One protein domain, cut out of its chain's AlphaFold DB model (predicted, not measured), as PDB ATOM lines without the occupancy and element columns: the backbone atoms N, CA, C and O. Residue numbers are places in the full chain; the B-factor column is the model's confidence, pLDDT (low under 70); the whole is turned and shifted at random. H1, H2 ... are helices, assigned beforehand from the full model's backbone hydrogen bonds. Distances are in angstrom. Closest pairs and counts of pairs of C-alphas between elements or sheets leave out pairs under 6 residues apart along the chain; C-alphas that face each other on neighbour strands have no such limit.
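What this domain is: This is residues 118 to 172 of the 173 residues of an uncharacterized protein of Chloroflexi bacterium RBG_16_48_8 (UniProt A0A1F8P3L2). A single long helix, H2, makes the axis of a rod-like model, with a short helix set at an angle near each of its ends. H1 makes a corner with H2 near residue 130, and residues 118 to 124 stick out there, while after residue 155 the backbone folds back and H3 packs crosswise on residues 145 to 153 of H2. The printed part has 55 residues, with three named helices in the order H1, H2, H3 and no named strand; its class is all helix. It is only just extended, close to loose, with a radius of gyration of the C-alphas of 15.3 A and spans of 45 by 22 by 15 A.

How they stand to each other: H1, residues 119 to 127, is close to but not clearly touching H2, residues 130 to 155. Their closest C-alphas, those of Tyr 125 and Arg 133, are 7.6 A apart. The two run opposite ways at a steep tilt of 55 degrees. H2 touches H3, residues 161 to 170, with its residues 145 to 153 alone; the closest C-alphas, those of Ala 149 and Ala 164, are 4.7 A apart. H2 and H3 run opposite ways at a steep tilt of 64 degrees. H1 and H3 are apart. In H1, H2 and H3 every O i to N i+4 pair is within hydrogen-bond range.

Where its parts are: H1 begins at C-alpha 119 (-38.665, 54.117, 4.955) and is 12.7 A long from first to last C-alpha. H2 runs 37.9 A, from C-alpha 130 (-31.462, 55.325, 23.135) to C-alpha 155. H3 measures 14.5 A and ends at C-alpha 170 (-10.338, 38.578, 16.208).

The domain as a whole: The two C-alphas farthest apart, those of Gln 127 and Gln 158, are 44.6 A apart. The printed part has no cut, and both links, H1 to H2 and H2 to H3, are tight. The mean pLDDT of the printed part is 84.7; residues 118 to 119, 121 and 172 are under 70.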
ATOM      1  N   ASN A 118     -35.256  51.012   3.775       68.81
ATOM      2  CA  ASN A 118     -36.709  50.936   3.844       68.81
ATOM      3  C   ASN A 118     -37.270  52.083   4.728       68.81
ATOM      4  O   ASN A 118     -36.952  52.150   5.922       68.81
ATOM      5  N   PRO A 119     -38.131  52.976   4.203       69.25
ATOM      6  CA  PRO A 119     -38.665  54.117   4.955       69.25
ATOM      7  C   PRO A 119     -39.457  53.698   6.201       69.25
ATOM      8  O   PRO A 119     -39.440  54.404   7.213       69.25
ATOM      9  N   THR A 120     -40.074  52.517   6.181       73.25
ATOM     10  CA  THR A 120     -40.737  51.921   7.345       73.25
ATOM     11  C   THR A 120     -39.728  51.571   8.440       73.25
ATOM     12  O   THR A 120     -39.985  51.826   9.615       73.25
ATOM     13  N   GLN A 121     -38.540  51.071   8.084       69.69
ATOM     14  CA  GLN A 121     -37.473  50.809   9.059       69.69
ATOM     15  C   GLN A 121     -36.932  52.107   9.672       69.69
ATOM     16  O   GLN A 121     -36.696  52.145  10.878       69.69
ATOM     17  N   ILE A 122     -36.811  53.192   8.893       75.94
ATOM     18  CA  ILE A 122     -36.441  54.515   9.430       75.94
ATOM     19  C   ILE A 122     -37.495  55.006  10.426       75.94
ATOM     20  O   ILE A 122     -37.142  55.508  11.496       75.94
ATOM     21  N   ALA A 123     -38.780  54.881  10.086       79.12
ATOM     22  CA  ALA A 123     -39.873  55.311  10.954       79.12
ATOM     23  C   ALA A 123     -39.866  54.551  12.291       79.12
ATOM     24  O   ALA A 123     -39.940  55.182  13.346       79.12
ATOM     25  N   ILE A 124     -39.666  53.230  12.254       78.25
ATOM     26  CA  ILE A 124     -39.519  52.390  13.451       78.25
ATOM     27  C   ILE A 124     -38.279  52.810  14.252       78.25
ATOM     28  O   ILE A 124     -38.366  53.038  15.457       78.25
ATOM     29  N   TYR A 125     -37.128  52.993  13.598       78.94
ATOM     30  CA  TYR A 125     -35.881  53.350  14.281       78.94
ATOM     31  C   TYR A 125     -35.960  54.719  14.976       78.94
ATOM     32  O   TYR A 125     -35.426  54.901  16.075       78.94
ATOM     33  N   LYS A 126     -36.684  55.680  14.382       80.06
ATOM     34  CA  LYS A 126     -36.955  56.993  14.991       80.06
ATOM     35  C   LYS A 126     -37.782  56.896  16.274       80.06
ATOM     36  O   LYS A 126     -37.568  57.720  17.158       80.06
ATOM     37  N   GLN A 127     -38.651  55.895  16.397       87.56
ATOM     38  CA  GLN A 127     -39.487  55.668  17.582       87.56
ATOM     39  C   GLN A 127     -38.744  54.950  18.722       87.56
ATOM     40  O   GLN A 127     -39.215  54.959  19.857       87.56
ATOM     41  N   LEU A 128     -37.572  54.356  18.459       88.50
ATOM     42  CA  LEU A 128     -36.775  53.689  19.491       88.50
ATOM     43  C   LEU A 128     -36.055  54.692  20.402       88.50
ATOM     44  O   LEU A 128     -35.379  55.611  19.930       88.50
ATOM     45  N   SER A 129     -36.118  54.444  21.710       90.50
ATOM     46  CA  SER A 129     -35.285  55.114  22.713       90.50
ATOM     47  C   SER A 129     -33.802  54.761  22.548       90.50
ATOM     48  O   SER A 129     -33.443  53.738  21.960       90.50
ATOM     49  N   ILE A 130     -32.916  55.572  23.136       86.31
ATOM     50  CA  ILE A 130     -31.462  55.325  23.135       86.31
ATOM     51  C   ILE A 130     -31.137  53.917  23.664       86.31
ATOM     52  O   ILE A 130     -30.333  53.205  23.064       86.31
ATOM     53  N   LYS A 131     -31.816  53.479  24.735       91.94
ATOM     54  CA  LYS A 131     -31.643  52.142  25.323       91.94
ATOM     55  C   LYS A 131     -31.993  51.031  24.330       91.94
ATOM     56  O   LYS A 131     -31.232  50.080  24.186       91.94
ATOM     57  N   GLN A 132     -33.120  51.162  23.633       87.31
ATOM     58  CA  GLN A 132     -33.566  50.168  22.653       87.31
ATOM     59  C   GLN A 132     -32.636  50.114  21.438       87.31
ATOM     60  O   GLN A 132     -32.306  49.024  20.976       87.31
ATOM     61  N   ARG A 133     -32.145  51.266  20.962       84.75
ATOM     62  CA  ARG A 133     -31.158  51.317  19.872       84.75
ATOM     63  C   ARG A 133     -29.841  50.654  20.265       84.75
ATOM     64  O   ARG A 133     -29.289  49.886  19.485       84.75
ATOM     65  N   PHE A 134     -29.366  50.899  21.486       85.56
ATOM     66  CA  PHE A 134     -28.167  50.247  22.008       85.56
ATOM     67  C   PHE A 134     -28.340  48.723  22.088       85.56
ATOM     68  O   PHE A 134     -27.508  47.981  21.574       85.56
ATOM     69  N   GLN A 135     -29.458  48.251  22.652       89.31
ATOM     70  CA  GLN A 135     -29.779  46.821  22.714       89.31
ATOM     71  C   GLN A 135     -29.845  46.186  21.320       89.31
ATOM     72  O   GLN A 135     -29.276  45.119  21.104       89.31
ATOM     73  N   GLN A 136     -30.481  46.862  20.362       86.44
ATOM     74  CA  GLN A 136     -30.546  46.407  18.978       86.44
ATOM     75  C   GLN A 136     -29.151  46.317  18.344       86.44
ATOM     76  O   GLN A 136     -28.834  45.306  17.721       86.44
ATOM     77  N   GLY A 137     -28.291  47.319  18.554       86.00
ATOM     78  CA  GLY A 137     -26.902  47.303  18.086       86.00
ATOM     79  C   GLY A 137     -26.092  46.141  18.671       86.00
ATOM     80  O   GLY A 137     -25.377  45.451  17.938       86.00
ATOM     81  N   CYS A 138     -26.256  45.855  19.966       88.00
ATOM     82  CA  CYS A 138     -25.651  44.687  20.606       88.00
ATOM     83  C   CYS A 138     -26.162  43.372  19.999       88.00
ATOM     84  O   CYS A 138     -25.354  42.495  19.693       88.00
ATOM     85  N   SER A 139     -27.474  43.238  19.782       86.56
ATOM     86  CA  SER A 139     -28.066  42.033  19.186       86.56
ATOM     87  C   SER A 139     -27.589  41.794  17.753       86.56
ATOM     88  O   SER A 139     -27.219  40.670  17.425       86.56
ATOM     89  N   ILE A 140     -27.521  42.840  16.922       85.00
ATOM     90  CA  ILE A 140     -26.994  42.751  15.548       85.00
ATOM     91  C   ILE A 140     -25.526  42.314  15.571       85.00
ATOM     92  O   ILE A 140     -25.145  41.379  14.869       85.00
ATOM     93  N   SER A 141     -24.715  42.937  16.428       85.06
ATOM     94  CA  SER A 141     -23.292  42.602  16.560       85.06
ATOM     95  C   SER A 141     -23.084  41.155  17.019       85.06
ATOM     96  O   SER A 141     -22.207  40.451  16.521       85.06
ATOM     97  N   ASN A 142     -23.902  40.678  17.961       87.25
ATOM     98  CA  ASN A 142     -23.842  39.300  18.441       87.25
ATOM     99  C   ASN A 142     -24.262  38.299  17.362       87.25
ATOM    100  O   ASN A 142     -23.593  37.278  17.194       87.25
ATOM    101  N   LEU A 143     -25.310  38.610  16.596       87.38
ATOM    102  CA  LEU A 143     -25.749  37.782  15.478       87.38
ATOM    103  C   LEU A 143     -24.669  37.690  14.392       87.38
ATOM    104  O   LEU A 143     -24.356  36.593  13.936       87.38
ATOM    105  N   ALA A 144     -24.041  38.811  14.023       84.81
ATOM    106  CA  ALA A 144     -22.948  38.823  13.052       84.81
ATOM    107  C   ALA A 144     -21.795  37.905  13.491       84.81
ATOM    108  O   ALA A 144     -21.348  37.047  12.724       84.81
ATOM    109  N   ARG A 145     -21.383  37.990  14.765       86.12
ATOM    110  CA  ARG A 145     -20.361  37.099  15.342       86.12
ATOM    111  C   ARG A 145     -20.772  35.628  15.288       86.12
ATOM    112  O   ARG A 145     -19.940  34.785  14.965       86.12
ATOM    113  N   GLN A 146     -22.031  35.309  15.592       87.50
ATOM    114  CA  GLN A 146     -22.555  33.941  15.514       87.50
ATOM    115  C   GLN A 146     -22.531  33.403  14.080       87.50
ATOM    116  O   GLN A 146     -22.084  32.279  13.859       87.50
ATOM    117  N   VAL A 147     -22.938  34.209  13.097       88.12
ATOM    118  CA  VAL A 147     -22.916  33.828  11.677       88.12
ATOM    119  C   VAL A 147     -21.486  33.566  11.200       88.12
ATOM    120  O   VAL A 147     -21.234  32.559  10.534       88.12
ATOM    121  N   VAL A 148     -20.531  34.428  11.559       87.12
ATOM    122  CA  VAL A 148     -19.114  34.232  11.218       87.12
ATOM    123  C   VAL A 148     -18.561  32.969  11.880       87.12
ATOM    124  O   VAL A 148     -17.961  32.142  11.193       87.12
ATOM    125  N   ALA A 149     -18.810  32.766  13.178       88.19
ATOM    126  CA  ALA A 149     -18.384  31.564  13.897       88.19
ATOM    127  C   ALA A 149     -18.968  30.286  13.271       88.19
ATOM    128  O   ALA A 149     -18.250  29.309  13.055       88.19
ATOM    129  N   HIS A 150     -20.249  30.309  12.897       89.50
ATOM    130  CA  HIS A 150     -20.908  29.197  12.219       89.50
ATOM    131  C   HIS A 150     -20.246  28.872  10.872       89.50
ATOM    132  O   HIS A 150     -19.915  27.717  10.604       89.50
ATOM    133  N   ARG A 151     -19.963  29.888  10.044       88.75
ATOM    134  CA  ARG A 151     -19.261  29.711   8.758       88.75
ATOM    135  C   ARG A 151     -17.841  29.170   8.934       88.75
ATOM    136  O   ARG A 151     -17.402  28.342   8.139       88.75
ATOM    137  N   LEU A 152     -17.119  29.614   9.965       88.56
ATOM    138  CA  LEU A 152     -15.776  29.111  10.273       88.56
ATOM    139  C   LEU A 152     -15.794  27.618  10.610       88.56
ATOM    140  O   LEU A 152     -14.936  26.889  10.115       88.56
ATOM    141  N   ARG A 153     -16.792  27.159  11.377       91.62
ATOM    142  CA  ARG A 153     -16.974  25.735  11.698       91.62
ATOM    143  C   ARG A 153     -17.395  24.902  10.496       91.62
ATOM    144  O   ARG A 153     -16.892  23.799  10.339       91.62
ATOM    145  N   GLN A 154     -18.256  25.425   9.622       89.56
ATOM    146  CA  GLN A 154     -18.603  24.731   8.374       89.56
ATOM    147  C   GLN A 154     -17.372  24.481   7.494       89.56
ATOM    148  O   GLN A 154     -17.267  23.432   6.869       89.56
ATOM    149  N   ARG A 155     -16.429  25.432   7.458       88.88
ATOM    150  CA  ARG A 155     -15.179  25.302   6.694       88.88
ATOM    151  C   ARG A 155     -14.113  24.474   7.409       88.88
ATOM    152  O   ARG A 155     -13.258  23.905   6.745       88.88
ATOM    153  N   ASN A 156     -14.150  24.417   8.739       88.75
ATOM    154  CA  ASN A 156     -13.186  23.690   9.563       88.75
ATOM    155  C   ASN A 156     -13.931  22.936  10.679       88.75
ATOM    156  O   ASN A 156     -14.033  23.449  11.798       88.75
ATOM    157  N   PRO A 157     -14.452  21.726  10.400       89.44
ATOM    158  CA  PRO A 157     -15.297  20.988  11.344       89.44
ATOM    159  C   PRO A 157     -14.608  20.625  12.665       89.44
ATOM    160  O   PRO A 157     -15.287  20.391  13.660       89.44
ATOM    161  N   GLN A 158     -13.271  20.606  12.681       91.81
ATOM    162  CA  GLN A 158     -12.472  20.322  13.876       91.81
ATOM    163  C   GLN A 158     -12.421  21.491  14.874       91.81
ATOM    164  O   GLN A 158     -12.006  21.293  16.011       91.81
ATOM    165  N   LEU A 159     -12.854  22.699  14.485       88.56
ATOM    166  CA  LEU A 159     -12.911  23.835  15.404       88.56
ATOM    167  C   LEU A 159     -14.043  23.663  16.418       88.56
ATOM    168  O   LEU A 159     -15.221  23.505  16.060       88.56
ATOM    169  N   SER A 160     -13.697  23.804  17.697       89.56
ATOM    170  CA  SER A 160     -14.696  23.897  18.755       89.56
ATOM    171  C   SER A 160     -15.524  25.183  18.616       89.56
ATOM    172  O   SER A 160     -15.114  26.179  18.010       89.56
ATOM    173  N   LEU A 161     -16.721  25.186  19.208       85.25
ATOM    174  CA  LEU A 161     -17.600  26.358  19.198       85.25
ATOM    175  C   LEU A 161     -16.926  27.590  19.827       85.25
ATOM    176  O   LEU A 161     -17.025  28.692  19.288       85.25
ATOM    177  N   ALA A 162     -16.207  27.395  20.932       87.62
ATOM    178  CA  ALA A 162     -15.519  28.466  21.645       87.62
ATOM    179  C   ALA A 162     -14.386  29.091  20.809       87.62
ATOM    180  O   ALA A 162     -14.248  30.316  20.764       87.62
ATOM    181  N   GLU A 163     -13.612  28.271  20.097       86.94
ATOM    182  CA  GLU A 163     -12.534  28.745  19.221       86.94
ATOM    183  C   GLU A 163     -13.076  29.498  18.010       86.94
ATOM    184  O   GLU A 163     -12.567  30.566  17.670       86.94
ATOM    185  N   ALA A 164     -14.157  29.007  17.400       86.00
ATOM    186  CA  ALA A 164     -14.798  29.684  16.279       86.00
ATOM    187  C   ALA A 164     -15.334  31.074  16.667       86.00
ATOM    188  O   ALA A 164     -15.181  32.027  15.903       86.00
ATOM    189  N   HIS A 165     -15.904  31.217  17.869       85.94
ATOM    190  CA  HIS A 165     -16.325  32.517  18.397       85.94
ATOM    191  C   HIS A 165     -15.150  33.454  18.683       85.94
ATOM    192  O   HIS A 165     -15.210  34.631  18.327       85.94
ATOM    193  N   ARG A 166     -14.065  32.944  19.280       88.25
ATOM    194  CA  ARG A 166     -12.846  33.730  19.524       88.25
ATOM    195  C   ARG A 166     -12.256  34.256  18.211       88.25
ATOM    196  O   ARG A 166     -11.939  35.440  18.113       88.25
ATOM    197  N   LEU A 167     -12.178  33.404  17.189       86.69
ATOM    198  CA  LEU A 167     -11.684  33.770  15.859       86.69
ATOM    199  C   LEU A 167     -12.607  34.762  15.142       86.69
ATOM    200  O   LEU A 167     -12.116  35.678  14.486       86.69
ATOM    201  N   ALA A 168     -13.928  34.623  15.289       85.19
ATOM    202  CA  ALA A 168     -14.897  35.567  14.729       85.19
ATOM    203  C   ALA A 168     -14.740  36.983  15.309       85.19
ATOM    204  O   ALA A 168     -14.940  37.961  14.596       85.19
ATOM    205  N   ILE A 169     -14.350  37.102  16.582       84.88
ATOM    206  CA  ILE A 169     -14.063  38.396  17.217       84.88
ATOM    207  C   ILE A 169     -12.726  38.965  16.718       84.88
ATOM    208  O   ILE A 169     -12.657  40.143  16.384       84.88
ATOM    209  N   GLN A 170     -11.677  38.139  16.629       84.19
ATOM    210  CA  GLN A 170     -10.338  38.578  16.208       84.19
ATOM    211  C   GLN A 170     -10.268  39.028  14.745       84.19
ATOM    212  O   GLN A 170      -9.494  39.924  14.423       84.19
ATOM    213  N   LYS A 171     -11.059  38.416  13.857       71.81
ATOM    214  CA  LYS A 171     -11.049  38.748  12.426       71.81
ATOM    215  C   LYS A 171     -11.864  39.992  12.060       71.81
ATOM    216  O   LYS A 171     -11.859  40.343  10.887       71.81
ATOM    217  N   GLY A 172     -12.512  40.643  13.032       60.47
ATOM    218  CA  GLY A 172     -13.397  41.782  12.790       60.47
ATOM    219  C   GLY A 172     -14.603  41.361  11.953       60.47
ATOM    220  O   GLY A 172     -14.554  41.411  10.727       60.47
TER     221      GLY A 172